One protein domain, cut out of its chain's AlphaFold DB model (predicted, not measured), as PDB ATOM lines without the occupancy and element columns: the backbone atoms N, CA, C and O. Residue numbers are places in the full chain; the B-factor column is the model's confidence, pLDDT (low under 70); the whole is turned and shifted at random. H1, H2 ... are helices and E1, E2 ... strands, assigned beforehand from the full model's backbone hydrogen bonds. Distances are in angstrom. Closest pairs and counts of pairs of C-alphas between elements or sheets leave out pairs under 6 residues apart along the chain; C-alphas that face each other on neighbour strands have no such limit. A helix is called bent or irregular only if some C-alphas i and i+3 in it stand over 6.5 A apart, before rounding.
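This is residues 101 to 181 of the 318 residues of an uncharacterized protein of Ramlibacter tataouinensis (UniProt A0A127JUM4). A twisted antiparallel sheet of five strands has its helices gathered on one side: the long helix H1, which comes near the sheet with its residues 101 to 112, and the short helices H2 and H3, each in contact with H1. On the sheet's other side the stretch of residues 163 to 173 crosses from edge strand E4 to edge strand E5. The printed part has 81 residues with three named helices and five named strands, along the chain H1 E1 E2 E3 H2 E4 E5 H3, and its class is mixed, helices and strands. The sheet's order is E4 E1 E2 E3 E5. The whole is compact, with a radius of gyration of the C-alphas of 11.1 A and spans of 27 by 26 by 23 A.

H1, residues 101 to 118, begins with C-alpha 101 at (17.394, 40.692, 40.027) and measures 25.7 A. It has a kink of 28 degrees near residue 112 and is irregular, with C-alphas 114 and 117 8.2 A apart. E1 is residues 123 to 128, 16.6 A, and E2 is residues 131 to 137, 17.8 A, beginning with C-alpha 131 at (3.008, 50.674, 37.036). E3 is residues 142 to 145, 10.6 A. H2 is residues 151 to 155, 6.9 A, and E4 is residues 158 to 162, 12.1 A. E5 is residues 174 to 176, 6.5 A, and H3 is residues 178 to 181, 5.1 A, ending with C-alpha 181 at (11.703, 32.173, 36.023).

H1 only grazes the sheet with its residues 101 to 112, and it is near E3. H1 touches H2 with residues 103 to 108 alone, the closest C-alphas being those of Ala 104 and Pro 151, 4.6 A apart. H1 touches H3 with residues 105 to 112 alone, the closest C-alphas being those of Gly 109 and Leu 181, 4.2 A apart. E1, E2 and E3 form a meander, each strand the antiparallel neighbour of the one before. The hairpin of E1 and E2 has N 126 and O 134 within hydrogen-bond range at 2.8 A, and the hairpin of E2 and E3 has N 135 and O 144 at 2.8 A. H2 only grazes the sheet, with residues 153 to 155. Edge strand E4 is antiparallel to E1, with N 160 and O 125 at 2.9 A, and edge strand E5 is antiparallel to E3, with N 176 and O 143 at 2.8 A. H3 is on the sheet at a height of 7.9 A and lies only just over E3, on which 3 of its 4 C-alphas fall. H2 and H3 are apart. Of the O i to N i+4 pairs, 12 of 14 are within range in H1 and 0 of 1 in H2, where 2 of 2 O i to N i+3 pairs are; H3 is too short for an O i to N i+4 pair.

The two C-alphas farthest apart are those of Asp 117 and Asn 172, at 29.8 A. From edge to edge of the sheet the strands' lines turn by 65 degrees. The printed part has no cut, and the link from E4 to E5, 11 residues, is long, while the other links are tight. The mean pLDDT of the printed part is 92.7, and no printed residue is under 70.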
ATOM      1  N   GLN A 101      17.960  41.181  41.286       93.06
ATOM      2  CA  GLN A 101      17.394  40.692  40.027       93.06
ATOM      3  C   GLN A 101      17.033  39.196  40.085       93.06
ATOM      4  O   GLN A 101      15.942  38.811  39.666       93.06
ATOM      5  N   ARG A 102      17.915  38.344  40.629       92.75
ATOM      6  CA  ARG A 102      17.655  36.898  40.775       92.75
ATOM      7  C   ARG A 102      16.504  36.643  41.752       92.75
ATOM      8  O   ARG A 102      15.671  35.776  41.505       92.75
ATOM      9  N   ARG A 103      16.390  37.444  42.816       93.31
ATOM     10  CA  ARG A 103      15.247  37.404  43.742       93.31
ATOM     11  C   ARG A 103      13.942  37.812  43.056       93.31
ATOM     12  O   ARG A 103      12.927  37.162  43.273       93.31
ATOM     13  N   ALA A 104      13.954  38.826  42.192       95.19
ATOM     14  CA  ALA A 104      12.777  39.182  41.398       95.19
ATOM     15  C   ALA A 104      12.347  38.024  40.477       95.19
ATOM     16  O   ALA A 104      11.166  37.675  40.426       95.19
ATOM     17  N   GLN A 105      13.310  37.364  39.818       96.00
ATOM     18  CA  GLN A 105      13.041  36.170  39.009       96.00
ATOM     19  C   GLN A 105      12.443  35.029  39.841       96.00
ATOM     20  O   GLN A 105      11.485  34.395  39.401       96.00
ATOM     21  N   PHE A 106      12.969  34.798  41.048       95.38
ATOM     22  CA  PHE A 106      12.443  33.809  41.988       95.38
ATOM     23  C   PHE A 106      10.969  34.070  42.329       95.38
ATOM     24  O   PHE A 106      10.167  33.141  42.272       95.38
ATOM     25  N   VAL A 107      10.592  35.317  42.633       95.50
ATOM     26  CA  VAL A 107       9.201  35.668  42.975       95.50
ATOM     27  C   VAL A 107       8.263  35.455  41.788       95.50
ATOM     28  O   VAL A 107       7.246  34.776  41.921       95.50
ATOM     29  N   LEU A 108       8.624  35.959  40.603       96.62
ATOM     30  CA  LEU A 108       7.835  35.728  39.387       96.62
ATOM     31  C   LEU A 108       7.698  34.227  39.090       96.62
ATOM     32  O   LEU A 108       6.612  33.744  38.770       96.62
ATOM     33  N   GLY A 109       8.794  33.481  39.241       96.25
ATOM     34  CA  GLY A 109       8.836  32.034  39.089       96.25
ATOM     35  C   GLY A 109       7.928  31.301  40.068       96.25
ATOM     36  O   GLY A 109       7.250  30.358  39.668       96.25
ATOM     37  N   ALA A 110       7.862  31.752  41.320       95.25
ATOM     38  CA  ALA A 110       6.995  31.182  42.341       95.25
ATOM     39  C   ALA A 110       5.513  31.342  41.987       95.25
ATOM     40  O   ALA A 110       4.746  30.384  42.109       95.25
ATOM     41  N   VAL A 111       5.115  32.522  41.498       94.06
ATOM     42  CA  VAL A 111       3.734  32.771  41.060       94.06
ATOM     43  C   VAL A 111       3.389  31.910  39.845       94.06
ATOM     44  O   VAL A 111       2.335  31.268  39.848       94.06
ATOM     45  N   ILE A 112       4.284  31.830  38.853       93.31
ATOM     46  CA  ILE A 112       4.114  30.970  37.670       93.31
ATOM     47  C   ILE A 112       3.983  29.506  38.089       93.31
ATOM     48  O   ILE A 112       3.035  28.841  37.686       93.31
ATOM     49  N   ALA A 113       4.898  29.000  38.915       91.88
ATOM     50  CA  ALA A 113       4.909  27.613  39.368       91.88
ATOM     51  C   ALA A 113       3.663  27.255  40.190       91.88
ATOM     52  O   ALA A 113       3.100  26.178  40.003       91.88
ATOM     53  N   GLY A 114       3.220  28.154  41.074       89.94
ATOM     54  CA  GLY A 114       2.052  27.943  41.930       89.94
ATOM     55  C   GLY A 114       0.715  28.046  41.195       89.94
ATOM     56  O   GLY A 114      -0.264  27.437  41.620       89.94
ATOM     57  N   ASN A 115       0.665  28.784  40.084       88.25
ATOM     58  CA  ASN A 115      -0.558  29.003  39.309       88.25
ATOM     59  C   ASN A 115      -0.513  28.372  37.926       88.25
ATOM     60  O   ASN A 115      -1.395  28.665  37.119       88.25
ATOM     61  N   ILE A 116       0.479  27.514  37.671       82.12
ATOM     62  CA  ILE A 116       0.779  26.989  36.347       82.12
ATOM     63  C   ILE A 116      -0.547  26.499  35.720       82.12
ATOM     64  O   ILE A 116      -1.040  27.110  34.775       82.12
ATOM     65  N   ASP A 117      -1.256  25.546  36.327       79.50
ATOM     66  CA  ASP A 117      -2.459  24.935  35.731       79.50
ATOM     67  C   ASP A 117      -3.600  25.912  35.378       79.50
ATOM     68  O   ASP A 117      -4.438  25.604  34.520       79.50
ATOM     69  N   ARG A 118      -3.633  27.084  36.026       82.62
ATOM     70  CA  ARG A 118      -4.617  28.158  35.813       82.62
ATOM     71  C   ARG A 118      -4.154  29.186  34.781       82.62
ATOM     72  O   ARG A 118      -4.990  29.827  34.148       82.62
ATOM     73  N   MET A 119      -2.847  29.334  34.576       83.56
ATOM     74  CA  MET A 119      -2.242  30.307  33.663       83.56
ATOM     75  C   MET A 119      -2.149  29.801  32.216       83.56
ATOM     76  O   MET A 119      -1.172  30.044  31.509       83.56
ATOM     77  N   ARG A 120      -3.157  29.064  31.743       71.81
ATOM     78  CA  ARG A 120      -3.112  28.441  30.414       71.81
ATOM     79  C   ARG A 120      -3.053  29.491  29.314       71.81
ATOM     80  O   ARG A 120      -3.974  30.299  29.204       71.81
ATOM     81  N   GLY A 121      -2.003  29.406  28.495       74.81
ATOM     82  CA  GLY A 121      -1.851  30.091  27.210       74.81
ATOM     83  C   GLY A 121      -2.343  31.541  27.215       74.81
ATOM     84  O   GLY A 121      -3.522  31.830  26.977       74.81
ATOM     85  N   GLY A 122      -1.456  32.482  27.517       87.44
ATOM     86  CA  GLY A 122      -1.828  33.887  27.559       87.44
ATOM     87  C   GLY A 122      -0.667  34.814  27.848       87.44
ATOM     88  O   GLY A 122       0.425  34.389  28.224       87.44
ATOM     89  N   VAL A 123      -0.955  36.098  27.685       94.00
ATOM     90  CA  VAL A 123      -0.065  37.179  28.083       94.00
ATOM     91  C   VAL A 123      -0.539  37.703  29.429       94.00
ATOM     92  O   VAL A 123      -1.728  37.972  29.606       94.00
ATOM     93  N   TYR A 124       0.379  37.854  30.373       96.19
ATOM     94  CA  TYR A 124       0.107  38.377  31.704       96.19
ATOM     95  C   TYR A 124       0.913  39.647  31.918       96.19
ATOM     96  O   TYR A 124       2.123  39.668  31.701       96.19
ATOM     97  N   HIS A 125       0.231  40.710  32.332       97.00
ATOM     98  CA  HIS A 125       0.869  41.944  32.782       97.00
ATOM     99  C   HIS A 125       0.843  41.960  34.304       97.00
ATOM    100  O   HIS A 125      -0.227  41.853  34.905       97.00
ATOM    101  N   VAL A 126       2.024  42.082  34.901       97.06
ATOM    102  CA  VAL A 126       2.222  42.210  36.343       97.06
ATOM    103  C   VAL A 126       2.320  43.694  36.649       97.06
ATOM    104  O   VAL A 126       3.267  44.347  36.208       97.06
ATOM    105  N   ASN A 127       1.331  44.231  37.357       96.62
ATOM    106  CA  ASN A 127       1.232  45.655  37.654       96.62
ATOM    107  C   ASN A 127       1.115  45.883  39.159       96.62
ATOM    108  O   ASN A 127       0.472  45.103  39.846       96.62
ATOM    109  N   LEU A 128       1.650  46.992  39.656       95.81
ATOM    110  CA  LEU A 128       1.315  47.486  40.989       95.81
ATOM    111  C   LEU A 128       1.071  48.988  40.908       95.81
ATOM    112  O   LEU A 128       1.885  49.709  40.330       95.81
ATOM    113  N   GLN A 129      -0.057  49.455  41.453       91.69
ATOM    114  CA  GLN A 129      -0.412  50.883  41.502       91.69
ATOM    115  C   GLN A 129      -0.289  51.585  40.131       91.69
ATOM    116  O   GLN A 129       0.251  52.680  40.009       91.69
ATOM    117  N   GLY A 130      -0.752  50.921  39.064       90.44
ATOM    118  CA  GLY A 130      -0.722  51.455  37.696       90.44
ATOM    119  C   GLY A 130       0.637  51.388  36.986       90.44
ATOM    120  O   GLY A 130       0.733  51.775  35.823       90.44
ATOM    121  N   ARG A 131       1.684  50.867  37.636       94.81
ATOM    122  CA  ARG A 131       3.008  50.674  37.036       94.81
ATOM    123  C   ARG A 131       3.195  49.241  36.554       94.81
ATOM    124  O   ARG A 131       3.049  48.305  37.334       94.81
ATOM    125  N   LEU A 132       3.622  49.088  35.301       96.75
ATOM    126  CA  LEU A 132       4.023  47.800  34.738       96.75
ATOM    127  C   LEU A 132       5.367  47.347  35.312       96.75
ATOM    128  O   LEU A 132       6.370  48.055  35.210       96.75
ATOM    129  N   LEU A 133       5.373  46.157  35.907       97.75
ATOM    130  CA  LEU A 133       6.538  45.536  36.536       97.75
ATOM    131  C   LEU A 133       7.069  44.357  35.727       97.75
ATOM    132  O   LEU A 133       8.278  44.158  35.687       97.75
ATOM    133  N   ALA A 134       6.198  43.583  35.078       97.88
ATOM    134  CA  ALA A 134       6.607  42.495  34.197       97.88
ATOM    135  C   ALA A 134       5.552  42.184  33.131       97.88
ATOM    136  O   ALA A 134       4.358  42.413  33.322       97.88
ATOM    137  N   VAL A 135       6.004  41.616  32.017       97.44
ATOM    138  CA  VAL A 135       5.167  41.033  30.967       97.44
ATOM    139  C   VAL A 135       5.600  39.587  30.784       97.44
ATOM    140  O   VAL A 135       6.772  39.327  30.522       97.44
ATOM    141  N   ILE A 136       4.665  38.651  30.924       96.69
ATOM    142  CA  ILE A 136       4.897  37.212  30.780       96.69
ATOM    143  C   ILE A 136       4.026  36.702  29.631       96.69
ATOM    144  O   ILE A 136       2.809  36.597  29.771       96.69
ATOM    145  N   ASP A 137       4.635  36.383  28.494       94.38
ATOM    146  CA  ASP A 137       3.970  35.745  27.361       94.38
ATOM    147  C   ASP A 137       4.226  34.233  27.395       94.38
ATOM    148  O   ASP A 137       5.273  33.733  26.972       94.38
ATOM    149  N   LEU A 138       3.235  33.494  27.897       90.62
ATOM    150  CA  LEU A 138       3.277  32.035  27.961       90.62
ATOM    151  C   LEU A 138       3.008  31.370  26.606       90.62
ATOM    152  O   LEU A 138       3.265  30.182  26.477       90.62
ATOM    153  N   ASN A 139       2.507  32.092  25.601       87.62
ATOM    154  CA  ASN A 139       2.296  31.534  24.263       87.62
ATOM    155  C   ASN A 139       3.598  31.531  23.462       87.62
ATOM    156  O   ASN A 139       3.921  30.554  22.793       87.62
ATOM    157  N   GLN A 140       4.357  32.626  23.534       89.06
ATOM    158  CA  GLN A 140       5.643  32.736  22.839       89.06
ATOM    159  C   GLN A 140       6.824  32.271  23.690       89.06
ATOM    160  O   GLN A 140       7.913  32.050  23.161       89.06
ATOM    161  N   GLY A 141       6.641  32.118  25.002       90.44
ATOM    162  CA  GLY A 141       7.723  31.746  25.907       90.44
ATOM    163  C   GLY A 141       8.696  32.849  26.217       90.44
ATOM    164  O   GLY A 141       9.861  32.569  26.488       90.44
ATOM    165  N   LYS A 142       8.227  34.088  26.168       94.75
ATOM    166  CA  LYS A 142       9.054  35.253  26.432       94.75
ATOM    167  C   LYS A 142       8.551  35.952  27.676       94.75
ATOM    168  O   LYS A 142       7.355  35.975  27.954       94.75
ATOM    169  N   ALA A 143       9.470  36.511  28.435       96.75
ATOM    170  CA  ALA A 143       9.145  37.291  29.606       96.75
ATOM    171  C   ALA A 143      10.112  38.463  29.710       96.75
ATOM    172  O   ALA A 143      11.263  38.374  29.290       96.75
ATOM    173  N   ALA A 144       9.651  39.554  30.297       97.81
ATOM    174  CA  ALA A 144      10.518  40.656  30.657       97.81
ATOM    175  C   ALA A 144      10.031  41.303  31.949       97.81
ATOM    176  O   ALA A 144       8.825  41.363  32.191       97.81
ATOM    177  N   PHE A 145      10.947  41.803  32.772       97.56
ATOM    178  CA  PHE A 145      10.601  42.498  34.013       97.56
ATOM    179  C   PHE A 145      11.463  43.736  34.247       97.56
ATOM    180  O   PHE A 145      12.574  43.867  33.729       97.56
ATOM    181  N   PHE A 146      10.929  44.672  35.022       96.62
ATOM    182  CA  PHE A 146      11.569  45.943  35.302       96.62
ATOM    183  C   PHE A 146      12.873  45.718  36.101       96.62
ATOM    184  O   PHE A 146      12.815  45.116  37.173       96.62
ATOM    185  N   PRO A 147      14.045  46.215  35.650       92.44
ATOM    186  CA  PRO A 147      15.341  45.802  36.204       92.44
ATOM    187  C   PRO A 147      15.539  46.118  37.690       92.44
ATOM    188  O   PRO A 147      16.248  45.403  38.389       92.44
ATOM    189  N   LYS A 148      14.918  47.198  38.176       91.06
ATOM    190  CA  LYS A 148      15.040  47.671  39.566       91.06
ATOM    191  C   LYS A 148      13.791  47.367  40.397       91.06
ATOM    192  O   LYS A 148      13.476  48.114  41.318       91.06
ATOM    193  N   VAL A 149      13.014  46.349  40.021       93.56
ATOM    194  CA  VAL A 149      11.837  45.952  40.800       93.56
ATOM    195  C   VAL A 149      12.277  45.298  42.108       93.56
ATOM    196  O   VAL A 149      13.153  44.434  42.107       93.56
ATOM    197  N   HIS A 150      11.680  45.712  43.227       91.00
ATOM    198  CA  HIS A 150      11.926  45.053  44.503       91.00
ATOM    199  C   HIS A 150      11.130  43.737  44.562       91.00
ATOM    200  O   HIS A 150       9.959  43.729  44.172       91.00
ATOM    201  N   PRO A 151      11.709  42.622  45.044       90.44
ATOM    202  CA  PRO A 151      11.010  41.336  45.103       90.44
ATOM    203  C   PRO A 151       9.699  41.374  45.900       90.44
ATOM    204  O   PRO A 151       8.735  40.724  45.513       90.44
ATOM    205  N   GLU A 152       9.631  42.161  46.977       88.62
ATOM    206  CA  GLU A 152       8.411  42.318  47.792       88.62
ATOM    207  C   GLU A 152       7.261  42.945  47.000       88.62
ATOM    208  O   GLU A 152       6.139  42.453  47.034       88.62
ATOM    209  N   THR A 153       7.567  43.948  46.175       91.56
ATOM    210  CA  THR A 153       6.602  44.599  45.281       91.56
ATOM    211  C   THR A 153       5.957  43.609  44.308       91.56
ATOM    212  O   THR A 153       4.814  43.791  43.905       91.56
ATOM    213  N   LEU A 154       6.673  42.549  43.916       93.06
ATOM    214  CA  LEU A 154       6.148  41.523  43.012       93.06
ATOM    215  C   LEU A 154       5.181  40.551  43.696       93.06
ATOM    216  O   LEU A 154       4.338  39.982  43.006       93.06
ATOM    217  N   TRP A 155       5.286  40.364  45.016       90.50
ATOM    218  CA  TRP A 155       4.327  39.554  45.776       90.50
ATOM    219  C   TRP A 155       2.969  40.240  45.909       90.50
ATOM    220  O   TRP A 155       1.944  39.567  45.909       90.50
ATOM    221  N   GLU A 156       2.975  41.569  45.991       91.50
ATOM    222  CA  GLU A 156       1.775  42.402  46.114       91.50
ATOM    223  C   GLU A 156       1.152  42.766  44.758       91.50
ATOM    224  O   GLU A 156       0.063  43.328  44.706       91.50
ATOM    225  N   ALA A 157       1.849  42.485  43.654       95.06
ATOM    226  CA  ALA A 157       1.438  42.910  42.325       95.06
ATOM    227  C   ALA A 157       0.230  42.130  41.784       95.06
ATOM    228  O   ALA A 157       0.096  40.919  41.963       95.06
ATOM    229  N   ASP A 158      -0.588  42.821  40.994       94.81
ATOM    230  CA  ASP A 158      -1.726  42.258  40.283       94.81
ATOM    231  C   ASP A 158      -1.288  41.591  38.975       94.81
ATOM    232  O   ASP A 158      -0.704  42.223  38.086       94.81
ATOM    233  N   TRP A 159      -1.651  40.319  38.813       94.75
ATOM    234  CA  TRP A 159      -1.401  39.540  37.600       94.75
ATOM    235  C   TRP A 159      -2.635  39.531  36.707       94.75
ATOM    236  O   TRP A 159      -3.564  38.745  36.885       94.75
ATOM    237  N   ASN A 160      -2.632  40.398  35.702       93.94
ATOM    238  CA  ASN A 160      -3.775  40.583  34.821       93.94
ATOM    239  C   ASN A 160      -3.558  39.845  33.504       93.94
ATOM    240  O   ASN A 160      -2.603  40.131  32.778       93.94
ATOM    241  N   ARG A 161      -4.468  38.930  33.153       94.44
ATOM    242  CA  ARG A 161      -4.472  38.312  31.823       94.44
ATOM    243  C   ARG A 161      -4.846  39.361  30.775       94.44
ATOM    244  O   ARG A 161      -5.794  40.124  30.953       94.44
ATOM    245  N   ARG A 162      -4.106  39.395  29.671       94.31
ATOM    246  CA  ARG A 162      -4.283  40.340  28.565       94.31
ATOM    247  C   ARG A 162      -4.501  39.600  27.242       94.31
ATOM    248  O   ARG A 162      -4.137  38.427  27.126       94.31
ATOM    249  N   PRO A 163      -5.090  40.272  26.236       91.25
ATOM    250  CA  PRO A 163      -5.189  39.723  24.889       91.25
ATOM    251  C   PRO A 163      -3.811  39.375  24.313       91.25
ATOM    252  O   PRO A 163      -2.818  40.023  24.641       91.25
ATOM    253  N   ALA A 164      -3.757  38.414  23.387       87.94
ATOM    254  CA  ALA A 164      -2.507  37.973  22.759       87.94
ATOM    255  C   ALA A 164      -1.740  39.104  22.043       87.94
ATOM    256  O   ALA A 164      -0.520  39.051  21.940       87.94
ATOM    257  N   ALA A 165      -2.427  40.155  21.588       89.69
ATOM    258  CA  ALA A 165      -1.797  41.330  20.983       89.69
ATOM    259  C   ALA A 165      -0.936  42.147  21.972       89.69
ATOM    260  O   ALA A 165      -0.048  42.876  21.547       89.69
ATOM    261  N   ALA A 166      -1.143  42.005  23.286       91.31
ATOM    262  CA  ALA A 166      -0.420  42.748  24.321       91.31
ATOM    263  C   ALA A 166       0.935  42.115  24.710       91.31
ATOM    264  O   ALA A 166       1.409  42.323  25.826       91.31
ATOM    265  N   HIS A 167       1.539  41.328  23.814       90.56
ATOM    266  CA  HIS A 167       2.776  40.565  24.038       90.56
ATOM    267  C   HIS A 167       4.067  41.390  23.913       90.56
ATOM    268  O   HIS A 167       5.158  40.842  24.069       90.56
ATOM    269  N   ALA A 168       3.966  42.680  23.590       93.38
ATOM    270  CA  ALA A 168       5.130  43.545  23.450       93.38
ATOM    271  C   ALA A 168       5.914  43.608  24.770       93.38
ATOM    272  O   ALA A 168       5.366  43.945  25.822       93.38
ATOM    273  N   LEU A 169       7.203  43.280  24.697       94.62
ATOM    274  CA  LEU A 169       8.120  43.352  25.827       94.62
ATOM    275  C   LEU A 169       8.829  44.708  25.795       94.62
ATOM    276  O   LEU A 169       9.431  45.030  24.770       94.62
ATOM    277  N   PRO A 170       8.780  45.505  26.876       94.94
ATOM    278  CA  PRO A 170       9.502  46.770  26.918       94.94
ATOM    279  C   PRO A 170      11.015  46.562  26.749       94.94
ATOM    280  O   PRO A 170      11.599  45.684  27.385       94.94
ATOM    281  N   GLU A 171      11.665  47.383  25.921       92.88
ATOM    282  CA  GLU A 171      13.101  47.249  25.608       92.88
ATOM    283  C   GLU A 171      14.005  47.490  26.824       92.88
ATOM    284  O   GLU A 171      15.067  46.890  26.954       92.88
ATOM    285  N   ASN A 172      13.564  48.338  27.752       94.44
ATOM    286  CA  ASN A 172      14.280  48.658  28.985       94.44
ATOM    287  C   ASN A 172      14.074  47.619  30.103       94.44
ATOM    288  O   ASN A 172      14.519  47.843  31.231       94.44
ATOM    289  N   PHE A 173      13.359  46.525  29.831       97.25
ATOM    290  CA  PHE A 173      13.151  45.442  30.787       97.25
ATOM    291  C   PHE A 173      14.202  44.348  30.597       97.25
ATOM    292  O   PHE A 173      14.670  44.086  29.487       97.25
ATOM    293  N   VAL A 174      14.545  43.670  31.693       96.00
ATOM    294  CA  VAL A 174      15.403  42.485  31.658       96.00
ATOM    295  C   VAL A 174      14.646  41.371  30.950       96.00
ATOM    296  O   VAL A 174      13.616  40.914  31.445       96.00
ATOM    297  N   GLN A 175      15.167  40.938  29.807       95.94
ATOM    298  CA  GLN A 175      14.603  39.843  29.021       95.94
ATOM    299  C   GLN A 175      14.932  38.493  29.669       95.94
ATOM    300  O   GLN A 175      16.043  38.271  30.150       95.94
ATOM    301  N   THR A 176      13.959  37.589  29.683       95.94
ATOM    302  CA  THR A 176      14.058  36.235  30.240       95.94
ATOM    303  C   THR A 176      12.955  35.358  29.632       95.94
ATOM    304  O   THR A 176      12.283  35.744  28.670       95.94
ATOM    305  N   THR A 177      12.734  34.164  30.175       95.44
ATOM    306  CA  THR A 177      11.643  33.278  29.761       95.44
ATOM    307  C   THR A 177      10.845  32.792  30.970       95.44
ATOM    308  O   THR A 177      11.391  32.678  32.067       95.44
ATOM    309  N   PRO A 178       9.559  32.434  30.804       94.88
ATOM    310  CA  PRO A 178       8.785  31.811  31.878       94.88
ATOM    311  C   PRO A 178       9.451  30.543  32.436       94.88
ATOM    312  O   PRO A 178       9.371  30.282  33.635       94.88
ATOM    313  N   ALA A 179      10.140  29.786  31.575       93.62
ATOM    314  CA  ALA A 179      10.899  28.602  31.962       93.62
ATOM    315  C   ALA A 179      12.080  28.953  32.878       93.62
ATOM    316  O   ALA A 179      12.244  28.310  33.908       93.62
ATOM    317  N   GLU A 180      12.860  29.990  32.557       95.62
ATOM    318  CA  GLU A 180      13.956  30.480  33.409       95.62
ATOM    319  C   GLU A 180      13.458  30.994  34.765       95.62
ATOM    320  O   GLU A 180      14.085  30.734  35.794       95.62
ATOM    321  N   LEU A 181      12.320  31.691  34.787       96.50
ATOM    322  CA  LEU A 181      11.703  32.173  36.023       96.50
ATOM    323  C   LEU A 181      11.301  30.997  36.924       96.50
ATOM    324  O   LEU A 181      11.736  30.907  38.072       96.50
TER     325      LEU A 181